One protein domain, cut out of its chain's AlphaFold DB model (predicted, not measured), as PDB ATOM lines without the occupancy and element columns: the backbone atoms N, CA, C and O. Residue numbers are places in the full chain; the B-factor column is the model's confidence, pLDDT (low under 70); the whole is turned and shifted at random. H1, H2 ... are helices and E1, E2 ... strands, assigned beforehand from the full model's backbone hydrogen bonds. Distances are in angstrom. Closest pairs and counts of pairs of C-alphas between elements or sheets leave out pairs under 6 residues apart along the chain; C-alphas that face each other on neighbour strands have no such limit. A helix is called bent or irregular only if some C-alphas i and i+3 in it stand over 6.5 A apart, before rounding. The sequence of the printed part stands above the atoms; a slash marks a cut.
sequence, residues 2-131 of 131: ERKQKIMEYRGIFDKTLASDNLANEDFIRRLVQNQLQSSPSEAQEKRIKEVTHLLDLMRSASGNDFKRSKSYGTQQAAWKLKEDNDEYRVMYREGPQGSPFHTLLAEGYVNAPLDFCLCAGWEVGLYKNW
ATOM      1  N   GLU A   2      17.900  30.448 -14.807       71.25
ATOM      2  CA  GLU A   2      17.681  31.707 -15.552       71.25
ATOM      3  C   GLU A   2      17.576  31.545 -17.081       71.25
ATOM      4  O   GLU A   2      16.692  32.136 -17.696       71.25
ATOM      5  N   ARG A   3      18.438  30.731 -17.713       73.44
ATOM      6  CA  ARG A   3      18.393  30.500 -19.173       73.44
ATOM      7  C   ARG A   3      17.103  29.801 -19.605       73.44
ATOM      8  O   ARG A   3      16.412  30.291 -20.492       73.44
ATOM      9  N   LYS A   4      16.723  28.737 -18.891       74.75
ATOM     10  CA  LYS A   4      15.434  28.056 -19.066       74.75
ATOM     11  C   LYS A   4      14.226  28.993 -18.932       74.75
ATOM     12  O   LYS A   4      13.254  28.872 -19.669       74.75
ATOM     13  N   GLN A   5      14.277  29.946 -18.006       80.38
ATOM     14  CA  GLN A   5      13.193  30.909 -17.825       80.38
ATOM     15  C   GLN A   5      13.112  31.909 -18.986       80.38
ATOM     16  O   GLN A   5      12.019  32.173 -19.484       80.38
ATOM     17  N   LYS A   6      14.263  32.383 -19.482       84.06
ATOM     18  CA  LYS A   6      14.334  33.253 -20.665       84.06
ATOM     19  C   LYS A   6      13.791  32.575 -21.922       84.06
ATOM     20  O   LYS A   6      13.023  33.193 -22.650       84.06
ATOM     21  N   ILE A   7      14.133  31.308 -22.177       84.94
ATOM     22  CA  ILE A   7      13.610  30.621 -23.368       84.94
ATOM     23  C   ILE A   7      12.094  30.419 -23.288       84.94
ATOM     24  O   ILE A   7      11.407  30.599 -24.288       84.94
ATOM     25  N   MET A   8      11.542  30.127 -22.106       85.56
ATOM     26  CA  MET A   8      10.089  30.045 -21.925       85.56
ATOM     27  C   MET A   8       9.393  31.388 -22.176       85.56
ATOM     28  O   MET A   8       8.318  31.415 -22.776       85.56
ATOM     29  N   GLU A   9      10.005  32.497 -21.761       89.12
ATOM     30  CA  GLU A   9       9.501  33.842 -22.045       89.12
ATOM     31  C   GLU A   9       9.514  34.144 -23.549       89.12
ATOM     32  O   GLU A   9       8.484  34.539 -24.099       89.12
ATOM     33  N   TYR A  10      10.632  33.885 -24.234       88.88
ATOM     34  CA  TYR A  10      10.729  34.077 -25.684       88.88
ATOM     35  C   TYR A  10       9.732  33.211 -26.456       88.88
ATOM     36  O   TYR A  10       9.108  33.706 -27.392       88.88
ATOM     37  N   ARG A  11       9.514  31.961 -26.030       88.19
ATOM     38  CA  ARG A  11       8.463  31.090 -26.584       88.19
ATOM     39  C   ARG A  11       7.080  31.714 -26.412       88.19
ATOM     40  O   ARG A  11       6.331  31.814 -27.374       88.19
ATOM     41  N   GLY A  12       6.770  32.228 -25.223       88.88
ATOM     42  CA  GLY A  12       5.503  32.917 -24.976       88.88
ATOM     43  C   GLY A  12       5.315  34.177 -25.832       88.88
ATOM     44  O   GLY A  12       4.203  34.451 -26.280       88.88
ATOM     45  N   ILE A  13       6.380  34.944 -26.082       91.06
ATOM     46  CA  ILE A  13       6.350  36.098 -26.998       91.06
ATOM     47  C   ILE A  13       6.119  35.631 -28.439       91.06
ATOM     48  O   ILE A  13       5.305  36.225 -29.150       91.06
ATOM     49  N   PHE A  14       6.803  34.569 -28.862       90.25
ATOM     50  CA  PHE A  14       6.659  33.989 -30.192       90.25
ATOM     51  C   PHE A  14       5.231  33.493 -30.440       90.25
ATOM     52  O   PHE A  14       4.605  33.925 -31.405       90.25
ATOM     53  N   ASP A  15       4.667  32.712 -29.517       90.31
ATOM     54  CA  ASP A  15       3.296  32.200 -29.605       90.31
ATOM     55  C   ASP A  15       2.268  33.345 -29.658       90.31
ATOM     56  O   ASP A  15       1.368  33.350 -30.501       90.31
ATOM     57  N   LYS A  16       2.432  34.383 -28.821       92.12
ATOM     58  CA  LYS A  16       1.588  35.593 -28.870       92.12
ATOM     59  C   LYS A  16       1.697  36.322 -30.206       92.12
ATOM     60  O   LYS A  16       0.698  36.823 -30.714       92.12
ATOM     61  N   THR A  17       2.900  36.395 -30.769       92.44
ATOM     62  CA  THR A  17       3.144  37.052 -32.058       92.44
ATOM     63  C   THR A  17       2.488  36.267 -33.190       92.44
ATOM     64  O   THR A  17       1.793  36.859 -34.014       92.44
ATOM     65  N   LEU A  18       2.624  34.937 -33.195       91.06
ATOM     66  CA  LEU A  18       1.953  34.054 -34.151       91.06
ATOM     67  C   LEU A  18       0.425  34.150 -34.074       91.06
ATOM     68  O   LEU A  18      -0.241  34.038 -35.101       91.06
ATOM     69  N   ALA A  19      -0.121  34.363 -32.876       90.25
ATOM     70  CA  ALA A  19      -1.551  34.542 -32.646       90.25
ATOM     71  C   ALA A  19      -2.062  35.967 -32.938       90.25
ATOM     72  O   ALA A  19      -3.264  36.204 -32.848       90.25
ATOM     73  N   SER A  20      -1.181  36.921 -33.258       93.19
ATOM     74  CA  SER A  20      -1.586  38.298 -33.556       93.19
ATOM     75  C   SER A  20      -2.360  38.393 -34.872       93.19
ATOM     76  O   SER A  20      -2.082  37.660 -35.822       93.19
ATOM     77  N   ASP A  21      -3.273  39.361 -34.971       89.75
ATOM     78  CA  ASP A  21      -4.090  39.571 -36.175       89.75
ATOM     79  C   ASP A  21      -3.241  39.779 -37.437       89.75
ATOM     80  O   ASP A  21      -3.623  39.351 -38.522       89.75
ATOM     81  N   ASN A  22      -2.047  40.360 -37.298       89.88
ATOM     82  CA  ASN A  22      -1.118  40.567 -38.410       89.88
ATOM     83  C   ASN A  22      -0.604  39.249 -39.019       89.88
ATOM     84  O   ASN A  22      -0.270  39.216 -40.198       89.88
ATOM     85  N   LEU A  23      -0.514  38.167 -38.236       89.88
ATOM     86  CA  LEU A  23      -0.003  36.861 -38.684       89.88
ATOM     87  C   LEU A  23      -1.080  35.765 -38.740       89.88
ATOM     88  O   LEU A  23      -0.832  34.681 -39.275       89.88
ATOM     89  N   ALA A  24      -2.273  36.040 -38.213       89.12
ATOM     90  CA  ALA A  24      -3.436  35.163 -38.297       89.12
ATOM     91  C   ALA A  24      -4.387  35.540 -39.448       89.12
ATOM     92  O   ALA A  24      -5.112  34.681 -39.944       89.12
ATOM     93  N   ASN A  25      -4.391  36.802 -39.891       92.50
ATOM     94  CA  ASN A  25      -5.268  37.271 -40.961       92.50
ATOM     95  C   ASN A  25      -4.654  37.010 -42.348       92.50
ATOM     96  O   ASN A  25      -3.681  37.652 -42.751       92.50
ATOM     97  N   GLU A  26      -5.267  36.104 -43.110       91.62
ATOM     98  CA  GLU A  26      -4.817  35.744 -44.459       91.62
ATOM     99  C   GLU A  26      -4.823  36.936 -45.435       91.62
ATOM    100  O   GLU A  26      -3.900  37.073 -46.239       91.62
ATOM    101  N   ASP A  27      -5.784  37.859 -45.331       93.88
ATOM    102  CA  ASP A  27      -5.842  39.060 -46.176       93.88
ATOM    103  C   ASP A  27      -4.726  40.056 -45.841       93.88
ATOM    104  O   ASP A  27      -4.246  40.797 -46.707       93.88
ATOM    105  N   PHE A  28      -4.297  40.105 -44.577       94.62
ATOM    106  CA  PHE A  28      -3.124  40.886 -44.195       94.62
ATOM    107  C   PHE A  28      -1.851  40.276 -44.789       94.62
ATOM    108  O   PHE A  28      -1.082  40.992 -45.432       94.62
ATOM    109  N   ILE A  29      -1.667  38.957 -44.655       94.31
ATOM    110  CA  ILE A  29      -0.527  38.228 -45.233       94.31
ATOM    111  C   ILE A  29      -0.486  38.414 -46.753       94.31
ATOM    112  O   ILE A  29       0.562  38.741 -47.309       94.31
ATOM    113  N   ARG A  30      -1.635  38.277 -47.424       95.38
ATOM    114  CA  ARG A  30      -1.776  38.483 -48.869       95.38
ATOM    115  C   ARG A  30      -1.283  39.860 -49.291       95.38
ATOM    116  O   ARG A  30      -0.407  39.957 -50.150       95.38
ATOM    117  N   ARG A  31      -1.794  40.917 -48.651       95.62
ATOM    118  CA  ARG A  31      -1.385  42.301 -48.936       95.62
ATOM    119  C   ARG A  31       0.097  42.526 -48.660       95.62
ATOM    120  O   ARG A  31       0.768  43.182 -49.450       95.62
ATOM    121  N   LEU A  32       0.622  41.967 -47.570       95.25
ATOM    122  CA  LEU A  32       2.038  42.082 -47.229       95.25
ATOM    123  C   LEU A  32       2.923  41.452 -48.312       95.25
ATOM    124  O   LEU A  32       3.846  42.105 -48.793       95.25
ATOM    125  N   VAL A  33       2.627  40.221 -48.734       95.06
ATOM    126  CA  VAL A  33       3.403  39.527 -49.771       95.06
ATOM    127  C   VAL A  33       3.321  40.263 -51.107       95.06
ATOM    128  O   VAL A  33       4.348  40.455 -51.754       95.06
ATOM    129  N   GLN A  34       2.133  40.728 -51.501       95.31
ATOM    130  CA  GLN A  34       1.956  41.518 -52.723       95.31
ATOM    131  C   GLN A  34       2.769  42.818 -52.687       95.31
ATOM    132  O   GLN A  34       3.405  43.163 -53.679       95.31
ATOM    133  N   ASN A  35       2.819  43.498 -51.538       95.75
ATOM    134  CA  ASN A  35       3.612  44.715 -51.359       95.75
ATOM    135  C   ASN A  35       5.125  44.461 -51.389       95.75
ATOM    136  O   ASN A  35       5.869  45.300 -51.888       95.75
ATOM    137  N   GLN A  36       5.591  43.323 -50.874       94.62
ATOM    138  CA  GLN A  36       7.019  42.975 -50.875       94.62
ATOM    139  C   GLN A  36       7.493  42.411 -52.223       94.62
ATOM    140  O   GLN A  36       8.665  42.534 -52.566       94.62
ATOM    141  N   LEU A  37       6.593  41.809 -53.005       94.88
ATOM    142  CA  LEU A  37       6.898  41.170 -54.287       94.88
ATOM    143  C   LEU A  37       6.230  41.872 -55.477       94.88
ATOM    144  O   LEU A  37       5.893  41.215 -56.461       94.88
ATOM    145  N   GLN A  38       6.059  43.194 -55.423       93.12
ATOM    146  CA  GLN A  38       5.373  43.972 -56.471       93.12
ATOM    147  C   GLN A  38       5.959  43.763 -57.877       93.12
ATOM    148  O   GLN A  38       5.226  43.793 -58.859       93.12
ATOM    149  N   SER A  39       7.268  43.519 -57.977       94.00
ATOM    150  CA  SER A  39       7.970  43.259 -59.242       94.00
ATOM    151  C   SER A  39       7.842  41.818 -59.751       94.00
ATOM    152  O   SER A  39       8.277  41.520 -60.862       94.00
ATOM    153  N   SER A  40       7.283  40.908 -58.949       93.38
ATOM    154  CA  SER A  40       7.145  39.493 -59.299       93.38
ATOM    155  C   SER A  40       5.828  39.215 -60.033       93.38
ATOM    156  O   SER A  40       4.826  39.879 -59.763       93.38
ATOM    157  N   PRO A  41       5.776  38.193 -60.908       94.94
ATOM    158  CA  PRO A  41       4.533  37.762 -61.545       94.94
ATOM    159  C   PRO A  41       3.456  37.375 -60.523       94.94
ATOM    160  O   PRO A  41       3.767  36.816 -59.469       94.94
ATOM    161  N   SER A  42       2.182  37.580 -60.873       92.88
ATOM    162  CA  SER A  42       1.040  37.241 -60.008       92.88
ATOM    163  C   SER A  42       1.056  35.778 -59.546       92.88
ATOM    164  O   SER A  42       0.752  35.498 -58.392       92.88
ATOM    165  N   GLU A  43       1.460  34.842 -60.408       93.56
ATOM    166  CA  GLU A  43       1.565  33.420 -60.050       93.56
ATOM    167  C   GLU A  43       2.607  33.170 -58.950       93.56
ATOM    168  O   GLU A  43       2.377  32.387 -58.027       93.56
ATOM    169  N   ALA A  44       3.746  33.868 -59.017       94.00
ATOM    170  CA  ALA A  44       4.800  33.773 -58.014       94.00
ATOM    171  C   ALA A  44       4.351  34.373 -56.673       94.00
ATOM    172  O   ALA A  44       4.662  33.815 -55.619       94.00
ATOM    173  N   GLN A  45       3.583  35.467 -56.711       94.12
ATOM    174  CA  GLN A  45       2.985  36.071 -55.519       94.12
ATOM    175  C   GLN A  45       1.985  35.116 -54.856       94.12
ATOM    176  O   GLN A  45       2.108  34.846 -53.665       94.12
ATOM    177  N   GLU A  46       1.054  34.531 -55.616       94.75
ATOM    178  CA  GLU A  46       0.066  33.581 -55.082       94.75
ATOM    179  C   GLU A  46       0.717  32.320 -54.508       94.75
ATOM    180  O   GLU A  46       0.326  31.837 -53.442       94.75
ATOM    181  N   LYS A  47       1.757  31.801 -55.173       95.94
ATOM    182  CA  LYS A  47       2.555  30.698 -54.632       95.94
ATOM    183  C   LYS A  47       3.204  31.090 -53.303       95.94
ATOM    184  O   LYS A  47       3.100  30.338 -52.335       95.94
ATOM    185  N   ARG A  48       3.819  32.276 -53.231       95.69
ATOM    186  CA  ARG A  48       4.453  32.773 -52.004       95.69
ATOM    187  C   ARG A  48       3.442  32.963 -50.874       95.69
ATOM    188  O   ARG A  48       3.754  32.603 -49.747       95.69
ATOM    189  N   ILE A  49       2.248  33.483 -51.165       95.56
ATOM    190  CA  ILE A  49       1.170  33.646 -50.178       95.56
ATOM    191  C   ILE A  49       0.828  32.294 -49.552       95.56
ATOM    192  O   ILE A  49       0.863  32.164 -48.333       95.56
ATOM    193  N   LYS A  50       0.594  31.263 -50.375       95.38
ATOM    194  CA  LYS A  50       0.290  29.908 -49.886       95.38
ATOM    195  C   LYS A  50       1.417  29.329 -49.035       95.38
ATOM    196  O   LYS A  50       1.143  28.736 -47.998       95.38
ATOM    197  N   GLU A  51       2.668  29.501 -49.455       95.00
ATOM    198  CA  GLU A  51       3.837  29.026 -48.706       95.00
ATOM    199  C   GLU A  51       3.968  29.718 -47.341       95.00
ATOM    200  O   GLU A  51       4.188  29.046 -46.334       95.00
ATOM    201  N   VAL A  52       3.794  31.044 -47.291       95.25
ATOM    202  CA  VAL A  52       3.874  31.828 -46.047       95.25
ATOM    203  C   VAL A  52       2.727  31.475 -45.104       95.25
ATOM    204  O   VAL A  52       2.977  31.198 -43.932       95.25
ATOM    205  N   THR A  53       1.489  31.420 -45.600       93.69
ATOM    206  CA  THR A  53       0.327  31.023 -44.792       93.69
ATOM    207  C   THR A  53       0.501  29.607 -44.249       93.69
ATOM    208  O   THR A  53       0.353  29.394 -43.049       93.69
ATOM    209  N   HIS A  54       0.921  28.658 -45.094       91.81
ATOM    210  CA  HIS A  54       1.175  27.284 -44.668       91.81
ATOM    211  C   HIS A  54       2.258  27.202 -43.586       91.81
ATOM    212  O   HIS A  54       2.091  26.484 -42.604       91.81
ATOM    213  N   LEU A  55       3.357  27.950 -43.730       91.88
ATOM    214  CA  LEU A  55       4.413  28.003 -42.722       91.88
ATOM    215  C   LEU A  55       3.898  28.561 -41.385       91.88
ATOM    216  O   LEU A  55       4.190  27.994 -40.333       91.88
ATOM    217  N   LEU A  56       3.110  29.639 -41.415       93.06
ATOM    218  CA  LEU A  56       2.509  30.225 -40.212       93.06
ATOM    219  C   LEU A  56       1.528  29.257 -39.541       93.06
ATOM    220  O   LEU A  56       1.556  29.119 -38.320       93.06
ATOM    221  N   ASP A  57       0.721  28.534 -40.322       89.88
ATOM    222  CA  ASP A  57      -0.159  27.476 -39.816       89.88
ATOM    223  C   ASP A  57       0.636  26.338 -39.163       89.88
ATOM    224  O   ASP A  57       0.271  25.866 -38.084       89.88
ATOM    225  N   LEU A  58       1.746  25.910 -39.780       88.69
ATOM    226  CA  LEU A  58       2.633  24.892 -39.214       88.69
ATOM    227  C   LEU A  58       3.189  25.330 -37.858       88.69
ATOM    228  O   LEU A  58       3.107  24.559 -36.901       88.69
ATOM    229  N   MET A  59       3.700  26.557 -37.758       89.50
ATOM    230  CA  MET A  59       4.228  27.095 -36.501       89.50
ATOM    231  C   MET A  59       3.125  27.231 -35.443       89.50
ATOM    232  O   MET A  59       3.298  26.772 -34.315       89.50
ATOM    233  N   ARG A  60       1.943  27.745 -35.815       89.75
ATOM    234  CA  ARG A  60       0.778  27.826 -34.915       89.75
ATOM    235  C   ARG A  60       0.312  26.456 -34.428       89.75
ATOM    236  O   ARG A  60      -0.054  26.316 -33.269       89.75
ATOM    237  N   SER A  61       0.367  25.427 -35.274       87.12
ATOM    238  CA  SER A  61      -0.017  24.064 -34.880       87.12
ATOM    239  C   SER A  61       0.912  23.452 -33.825       87.12
ATOM    240  O   SER A  61       0.505  22.532 -33.118       87.12
ATOM    241  N   ALA A  62       2.149  23.947 -33.729       86.56
ATOM    242  CA  ALA A  62       3.124  23.564 -32.710       86.56
ATOM    243  C   ALA A  62       3.057  24.452 -31.450       86.56
ATOM    244  O   ALA A  62       3.552  24.064 -30.391       86.56
ATOM    245  N   SER A  63       2.412  25.619 -31.552       78.00
ATOM    246  CA  SER A  63       2.105  26.534 -30.449       78.00
ATOM    247  C   SER A  63       0.981  25.939 -29.586       78.00
ATOM    248  O   SER A  63      -0.206  26.213 -29.764       78.00
ATOM    249  N   GLY A  64       1.348  25.078 -28.641       66.06
ATOM    250  CA  GLY A  64       0.431  24.552 -27.638       66.06
ATOM    251  C   GLY A  64       1.101  23.534 -26.721       66.06
ATOM    252  O   GLY A  64       1.829  22.660 -27.178       66.06
ATOM    253  N   ASN A  65       0.820  23.611 -25.418       54.53
ATOM    254  CA  ASN A  65       1.278  22.606 -24.447       54.53
ATOM    255  C   ASN A  65       0.557  21.251 -24.599       54.53
ATOM    256  O   ASN A  65       0.988  20.252 -24.024       54.53
ATOM    257  N   ASP A  66      -0.519  21.197 -25.387       52.06
ATOM    258  CA  ASP A  66      -1.294  19.986 -25.635       52.06
ATOM    259  C   ASP A  66      -0.783  19.231 -26.868       52.06
ATOM    260  O   ASP A  66      -1.493  19.016 -27.853       52.06
ATOM    261  N   PHE A  67       0.422  18.667 -26.747       55.28
ATOM    262  CA  PHE A  67       0.968  17.628 -27.644       55.28
ATOM    263  C   PHE A  67       0.083  16.357 -27.735       55.28
ATOM    264  O   PHE A  67       0.445  15.365 -28.367       55.28
ATOM    265  N   LYS A  68      -1.087  16.354 -27.080       45.59
ATOM    266  CA  LYS A  68      -2.038  15.242 -26.995       45.59
ATOM    267  C   LYS A  68      -3.353  15.461 -27.748       45.59
ATOM    268  O   LYS A  68      -4.151  14.523 -27.792       45.59
ATOM    269  N   ARG A  69      -3.632  16.630 -28.345       45.12
ATOM    270  CA  ARG A  69      -4.947  16.843 -28.979       45.12
ATOM    271  C   ARG A  69      -4.915  17.759 -30.201       45.12
ATOM    272  O   ARG A  69      -5.078  18.961 -30.093       45.12
ATOM    273  N   SER A  70      -4.872  17.149 -31.382       41.72
ATOM    274  CA  SER A  70      -5.454  17.737 -32.591       41.72
ATOM    275  C   SER A  70      -6.564  16.805 -33.080       41.72
ATOM    276  O   SER A  70      -6.320  15.759 -33.677       41.72
ATOM    277  N   LYS A  71      -7.807  17.139 -32.728       43.72
ATOM    278  CA  LYS A  71      -9.017  16.591 -33.354       43.72
ATOM    279  C   LYS A  71      -9.880  17.772 -33.774       43.72
ATOM    280  O   LYS A  71     -10.858  18.073 -33.101       43.72
ATOM    281  N   SER A  72      -9.527  18.433 -34.871       38.34
ATOM    282  CA  SER A  72     -10.491  19.253 -35.606       38.34
ATOM    283  C   SER A  72     -10.005  19.567 -37.021       38.34
ATOM    284  O   SER A  72      -8.903  20.073 -37.201       38.34
ATOM    285  N   TYR A  73     -10.907  19.299 -37.970       37.16
ATOM    286  CA  TYR A  73     -10.919  19.636 -39.400       37.16
ATOM    287  C   TYR A  73     -10.073  18.772 -40.359       37.16
ATOM    288  O   TYR A  73      -8.945  19.076 -40.727       37.16
ATOM    289  N   GLY A  74     -10.714  17.703 -40.852       36.97
ATOM    290  CA  GLY A  74     -10.585  17.204 -42.233       36.97
ATOM    291  C   GLY A  74      -9.366  16.357 -42.600       36.97
ATOM    292  O   GLY A  74      -9.461  15.526 -43.495       36.97
ATOM    293  N   THR A  75      -8.249  16.491 -41.896       43.19
ATOM    294  CA  THR A  75      -7.089  15.598 -42.016       43.19
ATOM    295  C   THR A  75      -6.636  15.245 -40.610       43.19
ATOM    296  O   THR A  75      -6.463  16.130 -39.777       43.19
ATOM    297  N   GLN A  76      -6.481  13.956 -40.301       50.97
ATOM    298  CA  GLN A  76      -5.833  13.520 -39.062       50.97
ATOM    299  C   GLN A  76      -4.350  13.911 -39.138       50.97
ATOM    300  O   GLN A  76      -3.491  13.083 -39.424       50.97
ATOM    301  N   GLN A  77      -4.038  15.196 -38.972       57.66
ATOM    302  CA  GLN A  77      -2.661  15.635 -38.840       57.66
ATOM    303  C   GLN A  77      -2.143  15.064 -37.522       57.66
ATOM    304  O   GLN A  77      -2.742  15.288 -36.468       57.66
ATOM    305  N   ALA A  78      -1.068  14.277 -37.595       66.62
ATOM    306  CA  ALA A  78      -0.451  13.702 -36.411       66.62
ATOM    307  C   ALA A  78      -0.107  14.821 -35.416       66.62
ATOM    308  O   ALA A  78       0.336  15.902 -35.810       66.62
ATOM    309  N   ALA A  79      -0.328  14.571 -34.126       81.25
ATOM    310  CA  ALA A  79       0.067  15.518 -33.095       81.25
ATOM    311  C   ALA A  79       1.596  15.670 -33.077       81.25
ATOM    312  O   ALA A  79       2.330  14.711 -33.338       81.25
ATOM    313  N   TRP A  80       2.069  16.873 -32.754       88.69
ATOM    314  CA  TRP A  80       3.487  17.104 -32.506       88.69
ATOM    315  C   TRP A  80       3.953  16.277 -31.303       88.69
ATOM    316  O   TRP A  80       3.269  16.190 -30.287       88.69
ATOM    317  N   LYS A  81       5.129  15.667 -31.421       89.94
ATOM    318  CA  LYS A  81       5.829  14.936 -30.363       89.94
ATOM    319  C   LYS A  81       7.114  15.689 -30.041       89.94
ATOM    320  O   LYS A  81       7.856  16.054 -30.951       89.94
ATOM    321  N   LEU A  82       7.391  15.907 -28.760       89.81
ATOM    322  CA  LEU A  82       8.642  16.522 -28.326       89.81
ATOM    323  C   LEU A  82       9.791  15.517 -28.481       89.81
ATOM    324  O   LEU A  82       9.714  14.414 -27.941       89.81
ATOM    325  N   LYS A  83      10.834  15.884 -29.231       91.44
ATOM    326  CA  LYS A  83      12.070  15.097 -29.358       91.44
ATOM    327  C   LYS A  83      13.142  15.565 -28.388       91.44
ATOM    328  O   LYS A  83      13.796  14.736 -27.768       91.44
ATOM    329  N   GLU A  84      13.307  16.874 -28.266       91.25
ATOM    330  CA  GLU A  84      14.313  17.482 -27.404       91.25
ATOM    331  C   GLU A  84      13.801  18.826 -26.888       91.25
ATOM    332  O   GLU A  84      13.121  19.546 -27.619       91.25
ATOM    333  N   ASP A  85      14.110  19.153 -25.636       90.44
ATOM    334  CA  ASP A  85      13.823  20.452 -25.028       90.44
ATOM    335  C   ASP A  85      14.912  20.777 -24.010       90.44
ATOM    336  O   ASP A  85      15.086  20.059 -23.020       90.44
ATOM    337  N   ASN A  86      15.660  21.840 -24.273       89.12
ATOM    338  CA  ASN A  86      16.742  22.307 -23.421       89.12
ATOM    339  C   ASN A  86      16.657  23.835 -23.225       89.12
ATOM    340  O   ASN A  86      15.666  24.481 -23.573       89.12
ATOM    341  N   ASP A  87      17.687  24.419 -22.614       86.38
ATOM    342  CA  ASP A  87      17.725  25.843 -22.268       86.38
ATOM    343  C   ASP A  87      17.978  26.774 -23.485       86.38
ATOM    344  O   ASP A  87      18.012  27.997 -23.322       86.38
ATOM    345  N   GLU A  88      18.161  26.220 -24.691       85.75
ATOM    346  CA  GLU A  88      18.531  26.929 -25.930       85.75
ATOM    347  C   GLU A  88      17.547  26.693 -27.087       85.75
ATOM    348  O   GLU A  88      17.216  27.631 -27.818       85.75
ATOM    349  N   TYR A  89      17.011  25.478 -27.219       90.06
ATOM    350  CA  TYR A  89      16.068  25.116 -28.272       90.06
ATOM    351  C   TYR A  89      15.108  23.988 -27.858       90.06
ATOM    352  O   TYR A  89      15.320  23.279 -26.872       90.06
ATOM    353  N   ARG A  90      14.031  23.811 -28.634       91.44
ATOM    354  CA  ARG A  90      13.245  22.568 -28.654       91.44
ATOM    355  C   ARG A  90      13.114  22.033 -30.072       91.44
ATOM    356  O   ARG A  90      12.984  22.793 -31.029       91.44
ATOM    357  N   VAL A  91      13.097  20.711 -30.181       92.50
ATOM    358  CA  VAL A  91      12.836  19.986 -31.422       92.50
ATOM    359  C   VAL A  91      11.533  19.220 -31.268       92.50
ATOM    360  O   VAL A  91      11.368  18.401 -30.362       92.50
ATOM    361  N   MET A  92      10.613  19.465 -32.188       92.75
ATOM    362  CA  MET A  92       9.331  18.788 -32.294       92.75
ATOM    363  C   MET A  92       9.286  17.975 -33.583       92.75
ATOM    364  O   MET A  92       9.901  18.310 -34.594       92.75
ATOM    365  N   TYR A  93       8.545  16.881 -33.536       90.81
ATOM    366  CA  TYR A  93       8.422  15.925 -34.620       90.81
ATOM    367  C   TYR A  93       6.964  15.595 -34.881       90.81
ATOM    368  O   TYR A  93       6.192  15.382 -33.950       90.81
ATOM    369  N   ARG A  94       6.608  15.498 -36.155       88.50
ATOM    370  CA  ARG A  94       5.279  15.109 -36.599       88.50
ATOM    371  C   ARG A  94       5.389  14.017 -37.648       88.50
ATOM    372  O   ARG A  94       6.076  14.174 -38.659       88.50
ATOM    373  N   GLU A  95       4.686  12.917 -37.405       87.88
ATOM    374  CA  GLU A  95       4.599  11.816 -38.359       87.88
ATOM    375  C   GLU A  95       3.852  12.266 -39.618       87.88
ATOM    376  O   GLU A  95       2.837  12.957 -39.528       87.88
ATOM    377  N   GLY A  96       4.363  11.903 -40.797       85.94
ATOM    378  CA  GLY A  96       3.593  12.039 -42.020       85.94
ATOM    379  C   GLY A  96       2.499  10.975 -42.113       85.94
ATOM    380  O   GLY A  96       2.337  10.157 -41.204       85.94
ATOM    381  N   PRO A  97       1.745  10.972 -43.221       84.88
ATOM    382  CA  PRO A  97       0.698   9.986 -43.465       84.88
ATOM    383  C   PRO A  97       1.212   8.546 -43.353       84.88
ATOM    384  O   PRO A  97       2.369   8.267 -43.671       84.88
ATOM    385  N   GLN A  98       0.343   7.618 -42.942       84.06
ATOM    386  CA  GLN A  98       0.702   6.203 -42.830       84.06
ATOM    387  C   GLN A  98       1.280   5.677 -44.154       84.06
ATOM    388  O   GLN A  98       0.689   5.861 -45.216       84.06
ATOM    389  N   GLY A  99       2.443   5.027 -44.078       88.19
ATOM    390  CA  GLY A  99       3.172   4.512 -45.242       88.19
ATOM    391  C   GLY A  99       4.075   5.536 -45.941       88.19
ATOM    392  O   GLY A  99       4.854   5.149 -46.807       88.19
ATOM    393  N   SER A 100       4.026   6.815 -45.557       87.44
ATOM    394  CA  SER A 100       4.960   7.830 -46.049       87.44
ATOM    395  C   SER A 100       6.288   7.768 -45.285       87.44
ATOM    396  O   SER A 100       6.269   7.753 -44.052       87.44
ATOM    397  N   PRO A 101       7.445   7.817 -45.973       91.69
ATOM    398  CA  PRO A 101       8.742   7.996 -45.321       91.69
ATOM    399  C   PRO A 101       8.992   9.455 -44.900       91.69
ATOM    400  O   PRO A 101       9.985   9.755 -44.239       91.69
ATOM    401  N   PHE A 102       8.128  10.386 -45.316       89.88
ATOM    402  CA  PHE A 102       8.307  11.810 -45.070       89.88
ATOM    403  C   PHE A 102       7.657  12.223 -43.755       89.88
ATOM    404  O   PHE A 102       6.456  12.041 -43.559       89.88
ATOM    405  N   HIS A 103       8.443  12.849 -42.887       90.25
ATOM    406  CA  HIS A 103       8.000  13.394 -41.609       90.25
ATOM    407  C   HIS A 103       8.377  14.873 -41.502       90.25
ATOM    408  O   HIS A 103       9.273  15.341 -42.201       90.25
ATOM    409  N   THR A 104       7.717  15.613 -40.612       91.38
ATOM    410  CA  THR A 104       8.044  17.023 -40.360       91.38
ATOM    411  C   THR A 104       8.830  17.155 -39.059       91.38
ATOM    412  O   THR A 104       8.437  16.598 -38.032       91.38
ATOM    413  N   LEU A 105       9.924  17.912 -39.096       92.88
ATOM    414  CA  LEU A 105      10.635  18.390 -37.913       92.88
ATOM    415  C   LEU A 105      10.452  19.899 -37.806       92.88
ATOM    416  O   LEU A 105      10.464  20.596 -38.818       92.88
ATOM    417  N   LEU A 106      10.297  20.384 -36.582       92.25
ATOM    418  CA  LEU A 106      10.281  21.804 -36.271       92.25
ATOM    419  C   LEU A 106      11.265  22.043 -35.132       92.25
ATOM    420  O   LEU A 106      11.096  21.492 -34.046       92.25
ATOM    421  N   ALA A 107      12.298  22.831 -35.402       91.44
ATOM    422  CA  ALA A 107      13.235  23.298 -34.396       91.44
ATOM    423  C   ALA A 107      12.973  24.781 -34.147       91.44
ATOM    424  O   ALA A 107      12.889  25.565 -35.092       91.44
ATOM    425  N   GLU A 108      12.843  25.155 -32.882       89.44
ATOM    426  CA  GLU A 108      12.759  26.550 -32.470       89.44
ATOM    427  C   GLU A 108      13.762  26.811 -31.351       89.44
ATOM    428  O   GLU A 108      14.015  25.959 -30.499       89.44
ATOM    429  N   GLY A 109      14.317  28.009 -31.352       88.81
ATOM    430  CA  GLY A 109      15.303  28.455 -30.388       88.81
ATOM    431  C   GLY A 109      15.523  29.947 -30.553       88.81
ATOM    432  O   GLY A 109      14.828  30.610 -31.327       88.81
ATOM    433  N   TYR A 110      16.495  30.476 -29.826       84.62
ATOM    434  CA  TYR A 110      16.905  31.867 -29.955       84.62
ATOM    435  C   TYR A 110      18.354  31.934 -30.418       84.62
ATOM    436  O   TYR A 110      19.184  31.109 -30.043       84.62
ATOM    437  N   VAL A 111      18.663  32.953 -31.212       85.94
ATOM    438  CA  VAL A 111      20.032  33.243 -31.630       85.94
ATOM    439  C   VAL A 111      20.390  34.628 -31.121       85.94
ATOM    440  O   VAL A 111      19.670  35.594 -31.365       85.94
ATOM    441  N   ASN A 112      21.500  34.728 -30.393       86.75
ATOM    442  CA  ASN A 112      22.020  36.002 -29.902       86.75
ATOM    443  C   ASN A 112      22.895  36.676 -30.972       86.75
ATOM    444  O   ASN A 112      24.095  36.866 -30.777       86.75
ATOM    445  N   ALA A 113      22.306  36.962 -32.131       89.25
ATOM    446  CA  ALA A 113      22.976  37.630 -33.238       89.25
ATOM    447  C   ALA A 113      21.974  38.446 -34.076       89.25
ATOM    448  O   ALA A 113      20.775  38.148 -34.066       89.25
ATOM    449  N   PRO A 114      22.448  39.467 -34.810       93.50
ATOM    450  CA  PRO A 114      21.652  40.162 -35.816       93.50
ATOM    451  C   PRO A 114      21.053  39.207 -36.864       93.50
ATOM    452  O   PRO A 114      21.660  38.200 -37.229       93.50
ATOM    453  N   LEU A 115      19.852  39.523 -37.362       88.62
ATOM    454  CA  LEU A 115      19.120  38.657 -38.298       88.62
ATOM    455  C   LEU A 115      19.890  38.416 -39.606       88.62
ATOM    456  O   LEU A 115      19.884  37.304 -40.123       88.62
ATOM    457  N   ASP A 116      20.558  39.438 -40.130       91.38
ATOM    458  CA  ASP A 116      21.398  39.359 -41.326       91.38
ATOM    459  C   ASP A 116      22.570  38.381 -41.150       91.38
ATOM    460  O   ASP A 116      22.825  37.573 -42.043       91.38
ATOM    461  N   PHE A 117      23.213  38.367 -39.979       89.88
ATOM    462  CA  PHE A 117      24.226  37.366 -39.634       89.88
ATOM    463  C   PHE A 117      23.639  35.951 -39.586       89.88
ATOM    464  O   PHE A 117      24.225  35.031 -40.154       89.88
ATOM    465  N   CYS A 118      22.474  35.769 -38.956       89.31
ATOM    466  CA  CYS A 118      21.798  34.469 -38.892       89.31
ATOM    467  C   CYS A 118      21.423  33.942 -40.283       89.31
ATOM    468  O   CYS A 118      21.585  32.754 -40.555       89.31
ATOM    469  N   LEU A 119      20.933  34.819 -41.163       88.38
ATOM    470  CA  LEU A 119      20.577  34.473 -42.539       88.38
ATOM    471  C   LEU A 119      21.816  34.150 -43.376       88.38
ATOM    472  O   LEU A 119      21.806  33.167 -44.109       88.38
ATOM    473  N   CYS A 120      22.884  34.945 -43.243       88.50
ATOM    474  CA  CYS A 120      24.152  34.692 -43.923       88.50
ATOM    475  C   CYS A 120      24.747  33.355 -43.489       88.50
ATOM    476  O   CYS A 120      25.120  32.567 -44.351       88.50
ATOM    477  N   ALA A 121      24.752  33.072 -42.182       87.06
ATOM    478  CA  ALA A 121      25.096  31.755 -41.674       87.06
ATOM    479  C   ALA A 121      24.190  30.710 -42.336       87.06
ATOM    480  O   ALA A 121      24.668  29.983 -43.182       87.06
ATOM    481  N   GLY A 122      22.878  30.698 -42.101       85.50
ATOM    482  CA  GLY A 122      21.994  29.634 -42.601       85.50
ATOM    483  C   GLY A 122      21.958  29.413 -44.126       85.50
ATOM    484  O   GLY A 122      21.545  28.339 -44.559       85.50
ATOM    485  N   TRP A 123      22.372  30.391 -44.937       88.56
ATOM    486  CA  TRP A 123      22.359  30.313 -46.402       88.56
ATOM    487  C   TRP A 123      23.726  29.975 -47.020       88.56
ATOM    488  O   TRP A 123      23.782  29.350 -48.083       88.56
ATOM    489  N   GLU A 124      24.835  30.396 -46.407       89.12
ATOM    490  CA  GLU A 124      26.152  30.334 -47.043       89.12
ATOM    491  C   GLU A 124      26.756  28.924 -46.983       89.12
ATOM    492  O   GLU A 124      27.272  28.470 -45.960       89.12
ATOM    493  N   VAL A 125      26.758  28.240 -48.131       83.81
ATOM    494  CA  VAL A 125      27.280  26.871 -48.273       83.81
ATOM    495  C   VAL A 125      28.763  26.791 -47.902       83.81
ATOM    496  O   VAL A 125      29.207  25.775 -47.365       83.81
ATOM    497  N   GLY A 126      29.542  27.854 -48.138       87.94
ATOM    498  CA  GLY A 126      30.950  27.909 -47.744       87.94
ATOM    499  C   GLY A 126      31.173  27.788 -46.233       87.94
ATOM    500  O   GLY A 126      32.200  27.253 -45.811       87.94
ATOM    501  N   LEU A 127      30.202  28.223 -45.421       84.19
ATOM    502  CA  LEU A 127      30.271  28.156 -43.962       84.19
ATOM    503  C   LEU A 127      29.878  26.786 -43.402       84.19
ATOM    504  O   LEU A 127      30.302  26.468 -42.295       84.19
ATOM    505  N   TYR A 128      29.174  25.944 -44.169       83.25
ATOM    506  CA  TYR A 128      28.728  24.617 -43.720       83.25
ATOM    507  C   TYR A 128      29.873  23.725 -43.217       83.25
ATOM    508  O   TYR A 128      29.693  22.959 -42.282       83.25
ATOM    509  N   LYS A 129      31.074  23.840 -43.798       86.69
ATOM    510  CA  LYS A 129      32.252  23.063 -43.360       86.69
ATOM    511  C   LYS A 129      32.762  23.444 -41.965       86.69
ATOM    512  O   LYS A 129      33.581  22.713 -41.416       86.69
ATOM    513  N   ASN A 130      32.341  24.598 -41.450       83.06
ATOM    514  CA  ASN A 130      32.784  25.158 -40.177       83.06
ATOM    515  C   ASN A 130      31.724  25.031 -39.069       83.06
ATOM    516  O   ASN A 130      31.990  25.480 -37.954       83.06
ATOM    517  N   TRP A 131      30.538  24.493 -39.376       81.56
ATOM    518  CA  TRP A 131      29.482  24.192 -38.402       81.56
ATOM    519  C   TRP A 131      29.567  22.735 -37.959       81.56
ATOM    520  O   TRP A 131      29.275  22.486 -36.770       81.56
TER     521      TRP A 131
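This is residues 2 to 131 of the 131 residues of an uncharacterized protein of Coptis chinensis (UniProt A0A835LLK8). A small antiparallel sheet, E1 E2 E3, sits at the end of the long helix H4, while H1 passes by the sheet and meets H4 near their ends, making a corner. H3 packs on the first part of H4, and residues 112 to 120 and 122 to 130, with much of H5 and H6, stick out. The 130 printed residues hold, in chain order, H1 H2 H3 H4 E1 E2 E3 H5 H6, mostly helix. The whole is only just loose, close to compact, with a radius of gyration of the C-alphas of 17.1 A and spans of 44 by 42 by 33 A.

E1, residues 81 to 85, E2, 89 to 94, and E3, 104 to 109, form a meander, each strand the antiparallel neighbour of the one before, and two hairpins. N 83 and O 91 are 2.8 A apart, and N 92 and O 106 are 2.8 A apart, within hydrogen-bond range. H4, residues 42 to 62, only grazes the sheet with residues 58 to 62. H1, residues 2 to 18, only grazes it with residues 4 to 14. H1 touches H4 with residues 15 to 18 alone, at a steep tilt of 45 degrees, opposite ways; the closest C-alphas, of Leu 18 and Arg 60, are 6.4 A apart. H3, residues 26 to 36, touches H4 at a steep tilt of 51 degrees, opposite ways; the closest C-alphas, of Arg 30 and Ile 49, are 5.8 A apart. H2, residues 21 to 24, and H3 only just touch, only at the corner, with 3 pairs of C-alphas within 8 A, the closest those of Asn 22 and Phe 28, 6.1 A. H5, residues 115 to 123, and H6, residues 125 to 130, are close but not clearly touching, about perpendicular at 89 degrees, the closest C-alphas, of Ala 121 and Leu 127, 6.7 A apart. H6 is irregular, but only just: C-alphas 126 and 129 are 6.7 A apart. In H1, H3, H4 and H5 every O i to N i+4 pair is within hydrogen-bond range; H6 has 0 of 2, with 2 of 3 O i to N i+3 pairs, and H2 is too short for an i+4 pair.

H1 begins at C-alpha 2 (17.681, 31.707, -15.552) and is 24.5 A long; H4 is 30.6 A long and ends at C-alpha 62 (3.124, 23.564, -32.710). E1, E2 and E3 measure 11.1, 16.9 and 16.8 A, H2 4.9 A, H3 15.3 A, H5 12.1 A and H6 9.9 A, ending at C-alpha 130 (32.784, 25.158, -40.177).

The C-alphas of Glu 2 and Pro 41, the two farthest apart, are 48.2 A from each other. The printed part has no cut; the link from H4 to E1, residues 63 to 80, is long. In this model residues 64 to 78 have pLDDT under 70.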